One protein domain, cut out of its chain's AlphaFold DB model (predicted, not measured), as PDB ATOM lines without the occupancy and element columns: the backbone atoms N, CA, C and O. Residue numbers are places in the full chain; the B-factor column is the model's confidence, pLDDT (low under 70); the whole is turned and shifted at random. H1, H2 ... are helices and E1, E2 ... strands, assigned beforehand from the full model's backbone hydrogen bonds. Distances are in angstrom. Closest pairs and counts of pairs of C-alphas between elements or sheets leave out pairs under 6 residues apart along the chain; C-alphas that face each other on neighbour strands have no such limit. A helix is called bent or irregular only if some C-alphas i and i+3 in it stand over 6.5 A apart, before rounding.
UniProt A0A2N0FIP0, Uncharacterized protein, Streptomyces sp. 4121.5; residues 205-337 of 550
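Overview. This is residues 205 to 337 of the 550 residues of an uncharacterized protein of Streptomyces sp. 4121.5 (UniProt A0A2N0FIP0). One large antiparallel sheet curls round and folds back on itself like a partly closed barrel: E1, E2, E3 and E6 make one leaf, E8, E9 and E10 the leaf facing it, and the long, bent strand E7 is the hinge between them. Helix H1 covers the first leaf on the side away from the second, and the small hairpin of E4 and E5 is an arm set away from the large sheet at one end of the longest axis. The printed part has 133 residues, with one named helix and ten named strands in the order E1 E2 E3 E4 E5 E6 H1 E7 E8 E9 E10; the large sheet runs E1 - E2 - E3 - E6 - E7 - E8 - E9 - E10, and the class is mostly strand, though under half of the residues are in named elements. The whole is compact, with a radius of gyration of the C-alphas of 14.9 A and spans of 46 by 37 by 27 A.

Along the chain. Begin in the large sheet with E1, residues 210 to 214, whose C-alpha 210 is at (-23.922, 21.172, 37.657). E2 is residues 217 to 222, 16.2 A long, and E3 is residues 225 to 229, 13.2 A. E6 is residues 258 to 264, 18.2 A. Find C-alpha 288 at (-14.996, 35.042, 48.569); from there E7 runs through residue 299, 29.9 A, and bends by 74 degrees at residue 291. E8 is residues 302 to 307, 17.1 A; E9 is residues 320 to 323; E10 is residues 333 to 336, ending with C-alpha 336 at (-28.770, 30.306, 51.114). H1 is residues 272 to 280, 12.2 A. The small sheet is E4, residues 242 to 245, and E5, residues 251 to 253.

Arrangement. Look first at E7, whose pairing is staggered: residues 288 to 294 pair with E6, with N 262 and O 290 2.8 A apart, and residues 294 to 299 pair with E8, with N 297 and O 304 2.8 A apart. In the folded sheet, one sheet bent back into two leaves, E1 E2 E3 E6 face E8 E9 E10 with 37 pairs of C-alphas within 11 A. E1 E2 E3 form a meander, each strand the antiparallel neighbour of the one before, with N 212 and O 219 3.0 A apart and N 220 and O 227 2.9 A apart. E3 and E6 are antiparallel neighbours at 149 degrees, with N 228 and O 261 within hydrogen-bond range at 2.9 A. E7 E8 E9 E10 form the second meander, with N 305 and O 322 2.9 A apart and N 321 and O 335 2.9 A apart. Between the leaves, the closest C-alphas of E2 and E10 are those of Val 222 and Gly 333, 6.4 A. Residues 205 to 206 pair with residues 333 to 334 of E10, antiparallel. H1 is on the sheet at a height of 8.7 A; it lies only just over E3, on which 3 of its 9 C-alphas fall, and runs across the strands, at 77 degrees to E3 on the local plane. Its closest C-alphas to E3 are those of Val 275 and Ile 228, 7.2 A. In H1 every O i to N i+4 pair is within hydrogen-bond range. E4 and E5 form a hairpin, with N 243 and O 252 2.9 A apart; E4 is apart from E6 and E5 from E8, for instance.

Size, cuts and confidence. Look for the two C-alphas farthest apart at Glu 247 and Ala 284, 46.8 A. The large sheet is strongly twisted, with C-alphas up to 9.6 A off its best plane. The long links are E3 to E4, residues 230 to 241, and E8 to E9, residues 308 to 319. The printed part has no cut; its mean pLDDT is 93.8, and no printed residue is under 70.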
ATOM      1  N   GLY A 205     -32.196  31.074  44.839       97.19
ATOM      2  CA  GLY A 205     -31.673  31.193  43.482       97.19
ATOM      3  C   GLY A 205     -32.118  30.018  42.621       97.19
ATOM      4  O   GLY A 205     -31.976  28.865  43.015       97.19
ATOM      5  N   ILE A 206     -32.668  30.304  41.441       97.69
ATOM      6  CA  ILE A 206     -33.027  29.283  40.453       97.69
ATOM      7  C   ILE A 206     -31.969  29.300  39.360       97.69
ATOM      8  O   ILE A 206     -31.867  30.278  38.621       97.69
ATOM      9  N   ALA A 207     -31.203  28.221  39.278       96.56
ATOM     10  CA  ALA A 207     -30.159  28.006  38.291       96.56
ATOM     11  C   ALA A 207     -29.898  26.502  38.159       96.56
ATOM     12  O   ALA A 207     -30.194  25.721  39.069       96.56
ATOM     13  N   GLU A 208     -29.354  26.088  37.022       96.25
ATOM     14  CA  GLU A 208     -28.898  24.712  36.855       96.25
ATOM     15  C   GLU A 208     -27.778  24.409  37.860       96.25
ATOM     16  O   GLU A 208     -26.853  25.203  38.020       96.25
ATOM     17  N   LEU A 209     -27.913  23.294  38.581       97.00
ATOM     18  CA  LEU A 209     -26.873  22.747  39.441       97.00
ATOM     19  C   LEU A 209     -26.099  21.736  38.613       97.00
ATOM     20  O   LEU A 209     -26.615  20.667  38.282       97.00
ATOM     21  N   THR A 210     -24.856  22.071  38.318       94.88
ATOM     22  CA  THR A 210     -23.922  21.172  37.657       94.88
ATOM     23  C   THR A 210     -23.164  20.377  38.715       94.88
ATOM     24  O   THR A 210     -22.637  20.950  39.668       94.88
ATOM     25  N   VAL A 211     -23.127  19.054  38.548       93.88
ATOM     26  CA  VAL A 211     -22.386  18.112  39.399       93.88
ATOM     27  C   VAL A 211     -21.397  17.372  38.507       93.88
ATOM     28  O   VAL A 211     -21.800  16.538  37.696       93.88
ATOM     29  N   THR A 212     -20.115  17.712  38.596       92.88
ATOM     30  CA  THR A 212     -19.077  17.238  37.665       92.88
ATOM     31  C   THR A 212     -17.781  16.883  38.389       92.88
ATOM     32  O   THR A 212     -17.676  17.005  39.608       92.88
ATOM     33  N   HIS A 213     -16.798  16.391  37.631       93.75
ATOM     34  CA  HIS A 213     -15.419  16.268  38.087       93.75
ATOM     35  C   HIS A 213     -14.509  17.091  37.179       93.75
ATOM     36  O   HIS A 213     -14.619  17.002  35.956       93.75
ATOM     37  N   VAL A 214     -13.620  17.877  37.778       92.94
ATOM     38  CA  VAL A 214     -12.662  18.738  37.075       92.94
ATOM     39  C   VAL A 214     -11.294  18.523  37.703       92.94
ATOM     40  O   VAL A 214     -11.143  18.673  38.911       92.94
ATOM     41  N   ASP A 215     -10.311  18.127  36.895       90.00
ATOM     42  CA  ASP A 215      -8.946  17.810  37.342       90.00
ATOM     43  C   ASP A 215      -8.905  16.831  38.541       90.00
ATOM     44  O   ASP A 215      -8.080  16.951  39.440       90.00
ATOM     45  N   GLY A 216      -9.829  15.863  38.569       91.31
ATOM     46  CA  GLY A 216      -9.958  14.870  39.645       91.31
ATOM     47  C   GLY A 216     -10.749  15.341  40.870       91.31
ATOM     48  O   GLY A 216     -11.066  14.527  41.731       91.31
ATOM     49  N   HIS A 217     -11.132  16.615  40.953       94.75
ATOM     50  CA  HIS A 217     -11.937  17.147  42.054       94.75
ATOM     51  C   HIS A 217     -13.430  17.052  41.746       94.75
ATOM     52  O   HIS A 217     -13.853  17.360  40.633       94.75
ATOM     53  N   HIS A 218     -14.239  16.673  42.735       95.38
ATOM     54  CA  HIS A 218     -15.693  16.750  42.632       95.38
ATOM     55  C   HIS A 218     -16.135  18.212  42.765       95.38
ATOM     56  O   HIS A 218     -15.752  18.902  43.714       95.38
ATOM     57  N   VAL A 219     -16.935  18.687  41.809       95.62
ATOM     58  CA  VAL A 219     -17.334  20.092  41.691       95.62
ATOM     59  C   VAL A 219     -18.853  20.218  41.638       95.62
ATOM     60  O   VAL A 219     -19.519  19.572  40.828       95.62
ATOM     61  N   LEU A 220     -19.392  21.087  42.493       96.75
ATOM     62  CA  LEU A 220     -20.791  21.508  42.495       96.75
ATOM     63  C   LEU A 220     -20.853  22.990  42.110       96.75
ATOM     64  O   LEU A 220     -20.272  23.817  42.809       96.75
ATOM     65  N   GLN A 221     -21.571  23.332  41.041       97.06
ATOM     66  CA  GLN A 221     -21.752  24.721  40.606       97.06
ATOM     67  C   GLN A 221     -23.229  25.072  40.498       97.06
ATOM     68  O   GLN A 221     -23.964  24.408  39.768       97.06
ATOM     69  N   VAL A 222     -23.660  26.147  41.161       97.56
ATOM     70  CA  VAL A 222     -24.996  26.723  40.967       97.56
ATOM     71  C   VAL A 222     -25.022  28.212  41.309       97.56
ATOM     72  O   VAL A 222     -24.673  28.628  42.414       97.56
ATOM     73  N   GLY A 223     -25.482  29.036  40.364       96.06
ATOM     74  CA  GLY A 223     -25.495  30.492  40.532       96.06
ATOM     75  C   GLY A 223     -24.100  31.030  40.894       96.06
ATOM     76  O   GLY A 223     -23.151  30.689  40.192       96.06
ATOM     77  N   PRO A 224     -23.952  31.827  41.969       96.94
ATOM     78  CA  PRO A 224     -22.656  32.355  42.396       96.94
ATOM     79  C   PRO A 224     -21.795  31.338  43.158       96.94
ATOM     80  O   PRO A 224     -20.686  31.680  43.559       96.94
ATOM     81  N   HIS A 225     -22.288  30.128  43.437       98.38
ATOM     82  CA  HIS A 225     -21.623  29.189  44.337       98.38
ATOM     83  C   HIS A 225     -20.918  28.070  43.572       98.38
ATOM     84  O   HIS A 225     -21.576  27.252  42.926       98.38
ATOM     85  N   LEU A 226     -19.599  28.010  43.747       98.00
ATOM     86  CA  LEU A 226     -18.709  26.954  43.278       98.00
ATOM     87  C   LEU A 226     -18.146  26.211  44.490       98.00
ATOM     88  O   LEU A 226     -17.460  26.810  45.314       98.00
ATOM     89  N   LEU A 227     -18.428  24.919  44.629       97.88
ATOM     90  CA  LEU A 227     -17.860  24.078  45.681       97.88
ATOM     91  C   LEU A 227     -16.941  23.039  45.049       97.88
ATOM     92  O   LEU A 227     -17.383  22.257  44.213       97.88
ATOM     93  N   ILE A 228     -15.683  23.016  45.480       97.19
ATOM     94  CA  ILE A 228     -14.626  22.153  44.942       97.19
ATOM     95  C   ILE A 228     -14.138  21.241  46.066       97.19
ATOM     96  O   ILE A 228     -13.756  21.749  47.120       97.19
ATOM     97  N   SER A 229     -14.138  19.920  45.874       96.69
ATOM     98  CA  SER A 229     -13.617  18.990  46.886       96.69
ATOM     99  C   SER A 229     -12.164  19.321  47.223       96.69
ATOM    100  O   SER A 229     -11.361  19.606  46.336       96.69
ATOM    101  N   ALA A 230     -11.797  19.288  48.504       92.75
ATOM    102  CA  ALA A 230     -10.439  19.647  48.914       92.75
ATOM    103  C   ALA A 230      -9.388  18.629  48.439       92.75
ATOM    104  O   ALA A 230      -8.222  18.986  48.284       92.75
ATOM    105  N   GLN A 231      -9.785  17.372  48.220       90.12
ATOM    106  CA  GLN A 231      -8.917  16.310  47.716       90.12
ATOM    107  C   GLN A 231      -9.375  15.834  46.325       90.12
ATOM    108  O   GLN A 231     -10.586  15.826  46.057       90.12
ATOM    109  N   PRO A 232      -8.430  15.450  45.446       87.81
ATOM    110  CA  PRO A 232      -8.742  14.748  44.207       87.81
ATOM    111  C   PRO A 232      -9.189  13.302  44.496       87.81
ATOM    112  O   PRO A 232      -8.841  12.729  45.529       87.81
ATOM    113  N   ASP A 233      -9.957  12.717  43.578       75.44
ATOM    114  CA  ASP A 233     -10.506  11.353  43.629       75.44
ATOM    115  C   ASP A 233     -11.463  11.073  44.800       75.44
ATOM    116  O   ASP A 233     -11.576   9.962  45.327       75.44
ATOM    117  N   GLU A 234     -12.259  12.075  45.163       70.62
ATOM    118  CA  GLU A 234     -13.458  11.854  45.958       70.62
ATOM    119  C   GLU A 234     -14.583  11.316  45.061       70.62
ATOM    120  O   GLU A 234     -15.319  12.084  44.448       70.62
ATOM    121  N   GLY A 235     -14.768   9.988  45.019       73.19
ATOM    122  CA  GLY A 235     -15.981   9.378  44.445       73.19
ATOM    123  C   GLY A 235     -17.265   9.996  45.032       73.19
ATOM    124  O   GLY A 235     -17.191  10.722  46.026       73.19
ATOM    125  N   PRO A 236     -18.465   9.718  44.490       80.19
ATOM    126  CA  PRO A 236     -19.684  10.450  44.848       80.19
ATOM    127  C   PRO A 236     -19.889  10.567  46.365       80.19
ATOM    128  O   PRO A 236     -19.616   9.629  47.123       80.19
ATOM    129  N   LEU A 237     -20.372  11.730  46.815       89.62
ATOM    130  CA  LEU A 237     -20.677  11.961  48.227       89.62
ATOM    131  C   LEU A 237     -21.652  10.878  48.735       89.62
ATOM    132  O   LEU A 237     -22.701  10.667  48.106       89.62
ATOM    133  N   PRO A 238     -21.338  10.187  49.848       92.50
ATOM    134  CA  PRO A 238     -22.254   9.239  50.455       92.50
ATOM    135  C   PRO A 238     -23.459   9.988  51.015       92.50
ATOM    136  O   PRO A 238     -23.356  11.137  51.453       92.50
ATOM    137  N   VAL A 239     -24.608   9.317  51.017       95.56
ATOM    138  CA  VAL A 239     -25.816   9.867  51.627       95.56
ATOM    139  C   VAL A 239     -25.610   9.954  53.141       95.56
ATOM    140  O   VAL A 239     -25.289   8.970  53.805       95.56
ATOM    141  N   THR A 240     -25.789  11.154  53.677       95.44
ATOM    142  CA  THR A 240     -25.843  11.458  55.103       95.44
ATOM    143  C   THR A 240     -27.289  11.332  55.573       95.44
ATOM    144  O   THR A 240     -28.196  11.880  54.945       95.44
ATOM    145  N   VAL A 241     -27.513  10.649  56.693       92.00
ATOM    146  CA  VAL A 241     -28.832  10.543  57.337       92.00
ATOM    147  C   VAL A 241     -28.777  11.061  58.770       92.00
ATOM    148  O   VAL A 241     -27.720  11.037  59.402       92.00
ATOM    149  N   ILE A 242     -29.917  11.525  59.286       90.19
ATOM    150  CA  ILE A 242     -30.090  11.767  60.722       90.19
ATOM    151  C   ILE A 242     -30.404  10.422  61.371       90.19
ATOM    152  O   ILE A 242     -31.506   9.904  61.209       90.19
ATOM    153  N   GLU A 243     -29.451   9.854  62.101       90.06
ATOM    154  CA  GLU A 243     -29.639   8.555  62.758       90.06
ATOM    155  C   GLU A 243     -30.559   8.673  63.974       90.06
ATOM    156  O   GLU A 243     -31.374   7.795  64.255       90.06
ATOM    157  N   ARG A 244     -30.415   9.776  64.713       88.00
ATOM    158  CA  ARG A 244     -31.203  10.099  65.903       88.00
ATOM    159  C   ARG A 244     -31.063  11.572  66.266       88.00
ATOM    160  O   ARG A 244     -30.216  12.286  65.731       88.00
ATOM    161  N   LEU A 245     -31.857  11.995  67.243       87.69
ATOM    162  CA  LEU A 245     -31.608  13.222  67.990       87.69
ATOM    163  C   LEU A 245     -30.832  12.893  69.275       87.69
ATOM    164  O   LEU A 245     -31.077  11.861  69.906       87.69
ATOM    165  N   ASP A 246     -29.877  13.743  69.646       87.31
ATOM    166  CA  ASP A 246     -29.172  13.646  70.925       87.31
ATOM    167  C   ASP A 246     -30.033  14.159  72.100       87.31
ATOM    168  O   ASP A 246     -31.163  14.619  71.932       87.31
ATOM    169  N   GLU A 247     -29.485  14.114  73.315       85.38
ATOM    170  CA  GLU A 247     -30.150  14.572  74.548       85.38
ATOM    171  C   GLU A 247     -30.513  16.068  74.530       85.38
ATOM    172  O   GLU A 247     -31.375  16.530  75.280       85.38
ATOM    173  N   ARG A 248     -29.859  16.848  73.662       83.06
ATOM    174  CA  ARG A 248     -30.106  18.277  73.432       83.06
ATOM    175  C   ARG A 248     -30.937  18.514  72.174       83.06
ATOM    176  O   ARG A 248     -31.015  19.653  71.697       83.06
ATOM    177  N   ASN A 249     -31.574  17.468  71.651       84.12
ATOM    178  CA  ASN A 249     -32.388  17.489  70.448       84.12
ATOM    179  C   ASN A 249     -31.629  17.965  69.191       84.12
ATOM    180  O   ASN A 249     -32.240  18.552  68.295       84.12
ATOM    181  N   GLN A 250     -30.307  17.782  69.131       87.81
ATOM    182  CA  GLN A 250     -29.498  18.041  67.937       87.81
ATOM    183  C   GLN A 250     -29.405  16.785  67.061       87.81
ATOM    184  O   GLN A 250     -29.400  15.675  67.592       87.81
ATOM    185  N   PRO A 251     -29.356  16.940  65.726       88.94
ATOM    186  CA  PRO A 251     -29.240  15.805  64.821       88.94
ATOM    187  C   PRO A 251     -27.861  15.147  64.940       88.94
ATOM    188  O   PRO A 251     -26.837  15.820  64.846       88.94
ATOM    189  N   VAL A 252     -27.844  13.826  65.111       91.56
ATOM    190  CA  VAL A 252     -26.636  13.001  64.990       91.56
ATOM    191  C   VAL A 252     -26.594  12.447  63.571       91.56
ATOM    192  O   VAL A 252     -27.518  11.747  63.153       91.56
ATOM    193  N   LEU A 253     -25.554  12.812  62.824       93.94
ATOM    194  CA  LEU A 253     -25.392  12.448  61.417       93.94
ATOM    195  C   LEU A 253     -24.593  11.150  61.276       93.94
ATOM    196  O   LEU A 253     -23.644  10.935  62.027       93.94
ATOM    197  N   SER A 254     -24.922  10.341  60.266       94.31
ATOM    198  CA  SER A 254     -24.235   9.073  59.964       94.31
ATOM    199  C   SER A 254     -22.756   9.208  59.575       94.31
ATOM    200  O   SER A 254     -22.030   8.218  59.523       94.31
ATOM    201  N   GLY A 255     -22.289  10.421  59.281       91.19
ATOM    202  CA  GLY A 255     -20.890  10.696  58.987       91.19
ATOM    203  C   GLY A 255     -20.579  12.192  58.969       91.19
ATOM    204  O   GLY A 255     -21.497  13.017  58.874       91.19
ATOM    205  N   PRO A 256     -19.289  12.561  59.066       91.81
ATOM    206  CA  PRO A 256     -18.870  13.943  58.890       91.81
ATOM    207  C   PRO A 256     -19.084  14.385  57.437       91.81
ATOM    208  O   PRO A 256     -19.055  13.572  56.511       91.81
ATOM    209  N   GLY A 257     -19.275  15.688  57.238       93.25
ATOM    210  CA  GLY A 257     -19.269  16.272  55.900       93.25
ATOM    211  C   GLY A 257     -17.863  16.231  55.314       93.25
ATOM    212  O   GLY A 257     -16.870  16.246  56.049       93.25
ATOM    213  N   ARG A 258     -17.765  16.169  53.988       95.50
ATOM    214  CA  ARG A 258     -16.468  16.211  53.310       95.50
ATOM    215  C   ARG A 258     -15.995  17.657  53.138       95.50
ATOM    216  O   ARG A 258     -16.836  18.525  52.915       95.50
ATOM    217  N   PRO A 259     -14.688  17.934  53.236       96.38
ATOM    218  CA  PRO A 259     -14.158  19.288  53.119       96.38
ATOM    219  C   PRO A 259     -14.162  19.773  51.665       96.38
ATOM    220  O   PRO A 259     -13.613  19.119  50.781       96.38
ATOM    221  N   TYR A 260     -14.773  20.930  51.417       97.81
ATOM    222  CA  TYR A 260     -14.794  21.603  50.116       97.81
ATOM    223  C   TYR A 260     -14.277  23.029  50.282       97.81
ATOM    224  O   TYR A 260     -14.464  23.651  51.327       97.81
ATOM    225  N   LEU A 261     -13.667  23.570  49.232       97.81
ATOM    226  CA  LEU A 261     -13.505  25.005  49.062       97.81
ATOM    227  C   LEU A 261     -14.788  25.558  48.437       97.81
ATOM    228  O   LEU A 261     -15.113  25.237  47.296       97.81
ATOM    229  N   HIS A 262     -15.520  26.383  49.179       98.19
ATOM    230  CA  HIS A 262     -16.655  27.146  48.672       98.19
ATOM    231  C   HIS A 262     -16.178  28.510  48.193       98.19
ATOM    232  O   HIS A 262     -15.823  29.372  48.996       98.19
ATOM    233  N   VAL A 263     -16.191  28.703  46.880       98.06
ATOM    234  CA  VAL A 263     -15.979  29.986  46.221       98.06
ATOM    235  C   VAL A 263     -17.336  30.603  45.898       98.06
ATOM    236  O   VAL A 263     -18.195  29.979  45.279       98.06
ATOM    237  N   THR A 264     -17.537  31.845  46.328       97.75
ATOM    238  CA  THR A 264     -18.691  32.666  45.959       97.75
ATOM    239  C   THR A 264     -18.239  33.760  45.002       97.75
ATOM    240  O   THR A 264     -17.487  34.656  45.405       97.75
ATOM    241  N   ALA A 265     -18.671  33.661  43.747       96.44
ATOM    242  CA  ALA A 265     -18.416  34.624  42.685       96.44
ATOM    243  C   ALA A 265     -19.409  34.435  41.524       96.44
ATOM    244  O   ALA A 265     -19.371  33.417  40.839       96.44
ATOM    245  N   ASP A 266     -20.217  35.457  41.231       92.12
ATOM    246  CA  ASP A 266     -21.133  35.502  40.073       92.12
ATOM    247  C   ASP A 266     -20.421  35.237  38.728       92.12
ATOM    248  O   ASP A 266     -21.035  34.759  37.775       92.12
ATOM    249  N   ALA A 267     -19.129  35.573  38.632       89.62
ATOM    250  CA  ALA A 267     -18.341  35.460  37.405       89.62
ATOM    251  C   ALA A 267     -17.556  34.141  37.270       89.62
ATOM    252  O   ALA A 267     -17.014  33.883  36.194       89.62
ATOM    253  N   ALA A 268     -17.452  33.324  38.325       88.31
ATOM    254  CA  ALA A 268     -16.656  32.097  38.280       88.31
ATOM    255  C   ALA A 268     -17.350  31.005  37.451       88.31
ATOM    256  O   ALA A 268     -18.563  30.815  37.545       88.31
ATOM    257  N   GLN A 269     -16.569  30.279  36.647       88.12
ATOM    258  CA  GLN A 269     -17.033  29.147  35.842       88.12
ATOM    259  C   GLN A 269     -16.331  27.859  36.290       88.12
ATOM    260  O   GLN A 269     -15.177  27.911  36.705       88.12
ATOM    261  N   PRO A 270     -16.984  26.688  36.221       88.94
ATOM    262  CA  PRO A 270     -16.417  25.437  36.720       88.94
ATOM    263  C   PRO A 270     -15.471  24.784  35.692       88.94
ATOM    264  O   PRO A 270     -15.685  23.645  35.282       88.94
ATOM    265  N   ASP A 271     -14.442  25.504  35.241       93.25
ATOM    266  CA  ASP A 271     -13.408  24.975  34.342       93.25
ATOM    267  C   ASP A 271     -12.101  24.638  35.078       93.25
ATOM    268  O   ASP A 271     -11.869  25.051  36.217       93.25
ATOM    269  N   SER A 272     -11.230  23.863  34.424       93.19
ATOM    270  CA  SER A 272      -9.964  23.409  35.010       93.19
ATOM    271  C   SER A 272      -9.041  24.553  35.442       93.19
ATOM    272  O   SER A 272      -8.324  24.416  36.429       93.19
ATOM    273  N   ALA A 273      -9.033  25.685  34.729       94.12
ATOM    274  CA  ALA A 273      -8.204  26.826  35.115       94.12
ATOM    275  C   ALA A 273      -8.730  27.454  36.410       94.12
ATOM    276  O   ALA A 273      -7.981  27.592  37.373       94.12
ATOM    277  N   THR A 274     -10.034  27.716  36.467       94.50
ATOM    278  CA  THR A 274     -10.713  28.273  37.637       94.50
ATOM    279  C   THR A 274     -10.564  27.373  38.858       94.50
ATOM    280  O   THR A 274     -10.280  27.872  39.942       94.50
ATOM    281  N   VAL A 275     -10.715  26.055  38.701       94.69
ATOM    282  CA  VAL A 275     -10.567  25.095  39.806       94.69
ATOM    283  C   VAL A 275      -9.144  25.105  40.362       94.69
ATOM    284  O   VAL A 275      -8.967  25.238  41.574       94.69
ATOM    285  N   ARG A 276      -8.123  25.028  39.498       94.50
ATOM    286  CA  ARG A 276      -6.719  25.089  39.936       94.50
ATOM    287  C   ARG A 276      -6.386  26.421  40.597       94.50
ATOM    288  O   ARG A 276      -5.792  26.424  41.673       94.50
ATOM    289  N   ASP A 277      -6.798  27.532  39.993       96.00
ATOM    290  CA  ASP A 277      -6.528  28.871  40.517       96.00
ATOM    291  C   ASP A 277      -7.257  29.107  41.846       96.00
ATOM    292  O   ASP A 277      -6.682  29.683  42.766       96.00
ATOM    293  N   ALA A 278      -8.493  28.621  41.997       95.69
ATOM    294  CA  ALA A 278      -9.236  28.686  43.252       95.69
ATOM    295  C   ALA A 278      -8.529  27.909  44.370       95.69
ATOM    296  O   ALA A 278      -8.308  28.458  45.449       95.69
ATOM    297  N   LEU A 279      -8.126  26.660  44.107       94.81
ATOM    298  CA  LEU A 279      -7.412  25.826  45.080       94.81
ATOM    299  C   LEU A 279      -6.029  26.393  45.438       94.81
ATOM    300  O   LEU A 279      -5.583  26.246  46.574       94.81
ATOM    301  N   ALA A 280      -5.368  27.074  44.498       95.00
ATOM    302  CA  ALA A 280      -4.093  27.752  44.724       95.00
ATOM    303  C   ALA A 280      -4.231  29.141  45.382       95.00
ATOM    304  O   ALA A 280      -3.220  29.743  45.742       95.00
ATOM    305  N   GLY A 281      -5.452  29.673  45.529       94.44
ATOM    306  CA  GLY A 281      -5.689  31.035  46.024       94.44
ATOM    307  C   GLY A 281      -5.266  32.139  45.044       94.44
ATOM    308  O   GLY A 281      -4.967  33.254  45.462       94.44
ATOM    309  N   LEU A 282      -5.220  31.827  43.747       96.19
ATOM    310  CA  LEU A 282      -4.771  32.699  42.655       96.19
ATOM    311  C   LEU A 282      -5.919  33.190  41.760       96.19
ATOM    312  O   LEU A 282      -5.675  33.833  40.740       96.19
ATOM    313  N   LEU A 283      -7.170  32.890  42.119       94.19
ATOM    314  CA  LEU A 283      -8.329  33.218  41.297       94.19
ATOM    315  C   LEU A 283      -8.460  34.739  41.089       94.19
ATOM    316  O   LEU A 283      -8.661  35.499  42.036       94.19
ATOM    317  N   ALA A 284      -8.373  35.172  39.828       91.62
ATOM    318  CA  ALA A 284      -8.296  36.589  39.462       91.62
ATOM    319  C   ALA A 284      -9.632  37.344  39.570       91.62
ATOM    320  O   ALA A 284      -9.642  38.566  39.727       91.62
ATOM    321  N   VAL A 285     -10.766  36.642  39.463       92.62
ATOM    322  CA  VAL A 285     -12.084  37.271  39.624       92.62
ATOM    323  C   VAL A 285     -12.305  37.669  41.077       92.62
ATOM    324  O   VAL A 285     -11.827  37.002  41.994       92.62
ATOM    325  N   GLN A 286     -13.059  38.743  41.313       93.75
ATOM    326  CA  GLN A 286     -13.442  39.091  42.675       93.75
ATOM    327  C   GLN A 286     -14.316  37.974  43.249       93.75
ATOM    328  O   GLN A 286     -15.309  37.577  42.642       93.75
ATOM    329  N   HIS A 287     -13.929  37.457  44.409       96.69
ATOM    330  CA  HIS A 287     -14.589  36.312  45.016       96.69
ATOM    331  C   HIS A 287     -14.473  36.346  46.539       96.69
ATOM    332  O   HIS A 287     -13.716  37.126  47.124       96.69
ATOM    333  N   ARG A 288     -15.238  35.472  47.190       96.56
ATOM    334  CA  ARG A 288     -14.996  35.042  48.569       96.56
ATOM    335  C   ARG A 288     -14.748  33.547  48.570       96.56
ATOM    336  O   ARG A 288     -15.394  32.843  47.805       96.56
ATOM    337  N   ALA A 289     -13.852  33.081  49.425       96.38
ATOM    338  CA  ALA A 289     -13.554  31.666  49.566       96.38
ATOM    339  C   ALA A 289     -13.576  31.261  51.043       96.38
ATOM    340  O   ALA A 289     -13.087  32.003  51.898       96.38
ATOM    341  N   ALA A 290     -14.147  30.097  51.339       96.19
ATOM    342  CA  ALA A 290     -14.129  29.495  52.666       96.19
ATOM    343  C   ALA A 290     -14.099  27.969  52.555       96.19
ATOM    344  O   ALA A 290     -14.660  27.396  51.625       96.19
ATOM    345  N   THR A 291     -13.465  27.302  53.515       96.88
ATOM    346  CA  THR A 291     -13.597  25.850  53.652       96.88
ATOM    347  C   THR A 291     -14.920  25.525  54.333       96.88
ATOM    348  O   THR A 291     -15.236  26.121  55.360       96.88
ATOM    349  N   VAL A 292     -15.663  24.572  53.776       97.56
ATOM    350  CA  VAL A 292     -16.977  24.135  54.268       97.56
ATOM    351  C   VAL A 292     -17.059  22.612  54.307       97.56
ATOM    352  O   VAL A 292     -16.357  21.926  53.560       97.56
ATOM    353  N   ALA A 293     -17.931  22.071  55.151       96.88
ATOM    354  CA  ALA A 293     -18.260  20.653  55.177       96.88
ATOM    355  C   ALA A 293     -19.519  20.388  54.340       96.88
ATOM    356  O   ALA A 293     -20.611  20.854  54.671       96.88
ATOM    357  N   VAL A 294     -19.383  19.622  53.256       97.88
ATOM    358  CA  VAL A 294     -20.485  19.283  52.347       97.88
ATOM    359  C   VAL A 294     -21.034  17.897  52.654       97.88
ATOM    360  O   VAL A 294     -20.305  16.910  52.763       97.88
ATOM    361  N   HIS A 295     -22.356  17.833  52.739       97.56
ATOM    362  CA  HIS A 295     -23.147  16.624  52.900       97.56
ATOM    363  C   HIS A 295     -24.057  16.421  51.690       97.56
ATOM    364  O   HIS A 295     -24.527  17.388  51.088       97.56
ATOM    365  N   ARG A 296     -24.367  15.162  51.374       97.06
ATOM    366  CA  ARG A 296     -25.466  14.793  50.476       97.06
ATOM    367  C   ARG A 296     -26.594  14.223  51.318       97.06
ATOM    368  O   ARG A 296     -26.382  13.254  52.033       97.06
ATOM    369  N   PHE A 297     -27.776  14.802  51.226       95.81
ATOM    370  CA  PHE A 297     -28.985  14.341  51.897       95.81
ATOM    371  C   PHE A 297     -30.023  13.911  50.856       95.81
ATOM    372  O   PHE A 297     -29.910  14.241  49.674       95.81
ATOM    373  N   THR A 298     -31.069  13.225  51.310       93.25
ATOM    374  CA  THR A 298     -32.204  12.819  50.475       93.25
ATOM    375  C   THR A 298     -33.502  13.147  51.205       93.25
ATOM    376  O   THR A 298     -33.603  12.944  52.414       93.25
ATOM    377  N   ASN A 299     -34.497  13.656  50.480       91.62
ATOM    378  CA  ASN A 299     -35.867  13.823  50.969       91.62
ATOM    379  C   ASN A 299     -36.870  13.225  49.964       91.62
ATOM    380  O   ASN A 299     -36.469  12.557  49.006       91.62
ATOM    381  N   ALA A 300     -38.176  13.447  50.149       90.19
ATOM    382  CA  ALA A 300     -39.174  12.907  49.225       90.19
ATOM    383  C   ALA A 300     -39.041  13.445  47.786       90.19
ATOM    384  O   ALA A 300     -39.540  12.807  46.861       90.19
ATOM    385  N   ASP A 301     -38.362  14.570  47.566       92.75
ATOM    386  CA  ASP A 301     -38.144  15.145  46.235       92.75
ATOM    387  C   ASP A 301     -36.857  14.638  45.564       92.75
ATOM    388  O   ASP A 301     -36.627  14.925  44.387       92.75
ATOM    389  N   GLY A 302     -36.045  13.858  46.282       94.25
ATOM    390  CA  GLY A 302     -34.778  13.296  45.826       94.25
ATOM    391  C   GLY A 302     -33.577  13.887  46.560       94.25
ATOM    392  O   GLY A 302     -33.692  14.430  47.662       94.25
ATOM    393  N   ASP A 303     -32.404  13.765  45.946       95.44
ATOM    394  CA  ASP A 303     -31.162  14.219  46.559       95.44
ATOM    395  C   ASP A 303     -31.046  15.745  46.600       95.44
ATOM    396  O   ASP A 303     -31.606  16.483  45.775       95.44
ATOM    397  N   TYR A 304     -30.284  16.215  47.579       97.25
ATOM    398  CA  TYR A 304     -29.799  17.582  47.676       97.25
ATOM    399  C   TYR A 304     -28.458  17.609  48.414       97.25
ATOM    400  O   TYR A 304     -28.115  16.688  49.157       97.25
ATOM    401  N   TYR A 305     -27.686  18.667  48.204       98.06
ATOM    402  CA  TYR A 305     -26.409  18.879  48.876       98.06
ATOM    403  C   TYR A 305     -26.547  20.010  49.882       98.06
ATOM    404  O   TYR A 305     -27.334  20.932  49.676       98.06
ATOM    405  N   SER A 306     -25.795  19.955  50.974       98.06
ATOM    406  CA  SER A 306     -25.774  21.035  51.953       98.06
ATOM    407  C   SER A 306     -24.361  21.271  52.458       98.06
ATOM    408  O   SER A 306     -23.701  20.329  52.898       98.06
ATOM    409  N   ALA A 307     -23.903  22.515  52.373       98.12
ATOM    410  CA  ALA A 307     -22.650  22.975  52.948       98.12
ATOM    411  C   ALA A 307     -22.927  23.613  54.310       98.12
ATOM    412  O   ALA A 307     -23.804  24.474  54.414       98.12
ATOM    413  N   ASP A 308     -22.200  23.169  55.334       96.75
ATOM    414  CA  ASP A 308     -22.349  23.579  56.735       96.75
ATOM    415  C   ASP A 308     -23.822  23.636  57.192       96.75
ATOM    416  O   ASP A 308     -24.320  24.691  57.590       96.75
ATOM    417  N   PRO A 309     -24.558  22.504  57.147       95.19
ATOM    418  CA  PRO A 309     -26.002  22.464  57.412       95.19
ATOM    419  C   PRO A 309     -26.409  22.827  58.853       95.19
ATOM    420  O   PRO A 309     -27.608  22.930  59.150       95.19
ATOM    421  N   ASP A 310     -25.448  22.986  59.768       93.31
ATOM    422  CA  ASP A 310     -25.679  23.301  61.177       93.31
ATOM    423  C   ASP A 310     -24.845  24.505  61.657       93.31
ATOM    424  O   ASP A 310     -24.079  25.115  60.918       93.31
ATOM    425  N   PHE A 311     -25.046  24.899  62.912       93.31
ATOM    426  CA  PHE A 311     -24.319  25.980  63.557       93.31
ATOM    427  C   PHE A 311     -22.837  25.644  63.692       93.31
ATOM    428  O   PHE A 311     -22.467  24.597  64.224       93.31
ATOM    429  N   HIS A 312     -22.007  26.617  63.336       93.25
ATOM    430  CA  HIS A 312     -20.584  26.604  63.635       93.25
ATOM    431  C   HIS A 312     -20.344  26.590  65.155       93.25
ATOM    432  O   HIS A 312     -21.199  27.053  65.927       93.25
ATOM    433  N   PRO A 313     -19.177  26.112  65.632       90.75
ATOM    434  CA  PRO A 313     -18.845  26.112  67.061       90.75
ATOM    435  C   PRO A 313     -18.954  27.497  67.726       90.75
ATOM    436  O   PRO A 313     -19.378  27.612  68.882       90.75
ATOM    437  N   ASP A 314     -18.643  28.555  66.973       91.00
ATOM    438  CA  ASP A 314     -18.755  29.960  67.385       91.00
ATOM    439  C   ASP A 314     -20.205  30.494  67.399       91.00
ATOM    440  O   ASP A 314     -20.471  31.590  67.891       91.00
ATOM    441  N   GLY A 315     -21.174  29.695  66.943       93.56
ATOM    442  CA  GLY A 315     -22.590  30.032  66.872       93.56
ATOM    443  C   GLY A 315     -23.035  30.735  65.594       93.56
ATOM    444  O   GLY A 315     -24.220  31.066  65.509       93.56
ATOM    445  N   ARG A 316     -22.151  30.956  64.617       95.75
ATOM    446  CA  ARG A 316     -22.554  31.461  63.301       95.75
ATOM    447  C   ARG A 316     -23.348  30.404  62.532       95.75
ATOM    448  O   ARG A 316     -23.251  29.205  62.795       95.75
ATOM    449  N   PHE A 317     -24.145  30.860  61.572       97.00
ATOM    450  CA  PHE A 317     -24.929  29.994  60.693       97.00
ATOM    451  C   PHE A 317     -24.837  30.480  59.244       97.00
ATOM    452  O   PHE A 317     -25.235  31.613  58.948       97.00
ATOM    453  N   THR A 318     -24.301  29.636  58.363       96.94
ATOM    454  CA  THR A 318     -23.974  29.950  56.956       96.94
ATOM    455  C   THR A 318     -24.399  28.833  56.002       96.94
ATOM    456  O   THR A 318     -23.781  28.640  54.961       96.94
ATOM    457  N   ALA A 319     -25.414  28.054  56.388       97.69
ATOM    458  CA  ALA A 319     -25.813  26.873  55.637       97.69
ATOM    459  C   ALA A 319     -26.257  27.230  54.212       97.69
ATOM    460  O   ALA A 319     -27.125  28.088  54.028       97.69
ATOM    461  N   LEU A 320     -25.729  26.507  53.230       98.44
ATOM    462  CA  LEU A 320     -26.097  26.613  51.821       98.44
ATOM    463  C   LEU A 320     -26.635  25.265  51.347       98.44
ATOM    464  O   LEU A 320     -25.959  24.252  51.490       98.44
ATOM    465  N   ASN A 321     -27.832  25.238  50.764       98.38
ATOM    466  CA  ASN A 321     -28.463  24.009  50.281       98.38
ATOM    467  C   ASN A 321     -28.635  24.062  48.765       98.38
ATOM    468  O   ASN A 321     -29.186  25.031  48.247       98.38
ATOM    469  N   LEU A 322     -28.194  23.023  48.063       98.44
ATOM    470  CA  LEU A 322     -28.191  22.928  46.605       98.44
ATOM    471  C   LEU A 322     -29.115  21.798  46.166       98.44
ATOM    472  O   LEU A 322     -29.002  20.665  46.631       98.44
ATOM    473  N   TYR A 323     -30.010  22.099  45.239       97.94
ATOM    474  CA  TYR A 323     -31.104  21.226  44.854       97.94
ATOM    475  C   TYR A 323     -31.003  20.906  43.360       97.94
ATOM    476  O   TYR A 323     -31.361  21.762  42.552       97.94
ATOM    477  N   PRO A 324     -30.552  19.700  42.965       96.69
ATOM    478  CA  PRO A 324     -30.613  19.266  41.570       96.69
ATOM    479  C   PRO A 324     -32.065  19.113  41.106       96.69
ATOM    480  O   PRO A 324     -32.944  18.809  41.914       96.69
ATOM    481  N   ALA A 325     -32.332  19.286  39.813       95.69
ATOM    482  CA  ALA A 325     -33.641  18.948  39.256       95.69
ATOM    483  C   ALA A 325     -33.896  17.432  39.354       95.69
ATOM    484  O   ALA A 325     -32.975  16.628  39.211       95.69
ATOM    485  N   THR A 326     -35.149  17.046  39.592       94.75
ATOM    486  CA  THR A 326     -35.594  15.644  39.628       94.75
ATOM    487  C   THR A 326     -36.965  15.531  38.961       94.75
ATOM    488  O   THR A 326     -37.600  16.546  38.671       94.75
ATOM    489  N   ASP A 327     -37.486  14.314  38.781       93.06
ATOM    490  CA  ASP A 327     -38.845  14.107  38.250       93.06
ATOM    491  C   ASP A 327     -39.935  14.770  39.116       93.06
ATOM    492  O   ASP A 327     -41.021  15.096  38.635       93.06
ATOM    493  N   ARG A 328     -39.653  14.979  40.410       92.44
ATOM    494  CA  ARG A 328     -40.554  15.649  41.362       92.44
ATOM    495  C   ARG A 328     -40.239  17.138  41.468       92.44
ATOM    496  O   ARG A 328     -41.144  17.977  41.421       92.44
ATOM    497  N   ARG A 329     -38.954  17.480  41.594       93.19
ATOM    498  CA  ARG A 329     -38.476  18.852  41.741       93.19
ATOM    499  C   ARG A 329     -38.382  19.527  40.376       93.19
ATOM    500  O   ARG A 329     -37.418  19.353  39.639       93.19
ATOM    501  N   LYS A 330     -39.375  20.370  40.078       91.12
ATOM    502  CA  LYS A 330     -39.546  21.033  38.771       91.12
ATOM    503  C   LYS A 330     -38.370  21.913  38.338       91.12
ATOM    504  O   LYS A 330     -38.309  22.282  37.168       91.12
ATOM    505  N   ARG A 331     -37.516  22.349  39.269       96.12
ATOM    506  CA  ARG A 331     -36.378  23.232  38.992       96.12
ATOM    507  C   ARG A 331     -35.156  22.849  39.814       96.12
ATOM    508  O   ARG A 331     -35.280  22.327  40.915       96.12
ATOM    509  N   SER A 332     -33.992  23.199  39.287       97.69
ATOM    510  CA  SER A 332     -32.736  23.200  40.025       97.69
ATOM    511  C   SER A 332     -32.475  24.571  40.664       97.69
ATOM    512  O   SER A 332     -33.011  25.588  40.202       97.69
ATOM    513  N   GLY A 333     -31.658  24.615  41.716       98.12
ATOM    514  CA  GLY A 333     -31.235  25.871  42.331       98.12
ATOM    515  C   GLY A 333     -30.616  25.711  43.712       98.12
ATOM    516  O   GLY A 333     -30.111  24.647  44.060       98.12
ATOM    517  N   TYR A 334     -30.670  26.777  44.507       98.31
ATOM    518  CA  TYR A 334     -30.140  26.802  45.867       98.31
ATOM    519  C   TYR A 334     -31.027  27.589  46.833       98.31
ATOM    520  O   TYR A 334     -31.798  28.468  46.434       98.31
ATOM    521  N   THR A 335     -30.882  27.278  48.122       97.94
ATOM    522  CA  THR A 335     -31.282  28.157  49.221       97.94
ATOM    523  C   THR A 335     -30.067  28.512  50.065       97.94
ATOM    524  O   THR A 335     -29.417  27.629  50.627       97.94
ATOM    525  N   ASP A 336     -29.765  29.804  50.166       97.69
ATOM    526  CA  ASP A 336     -28.770  30.306  51.114       97.69
ATOM    527  C   ASP A 336     -29.494  30.692  52.410       97.69
ATOM    528  O   ASP A 336     -30.309  31.616  52.456       97.69
ATOM    529  N   ALA A 337     -29.232  29.926  53.466       96.94
ATOM    530  CA  ALA A 337     -29.861  30.074  54.768       96.94
ATOM    531  C   ALA A 337     -28.991  30.874  55.754       96.94
ATOM    532  O   ALA A 337     -29.241  30.827  56.965       96.94
TER     533      ALA A 337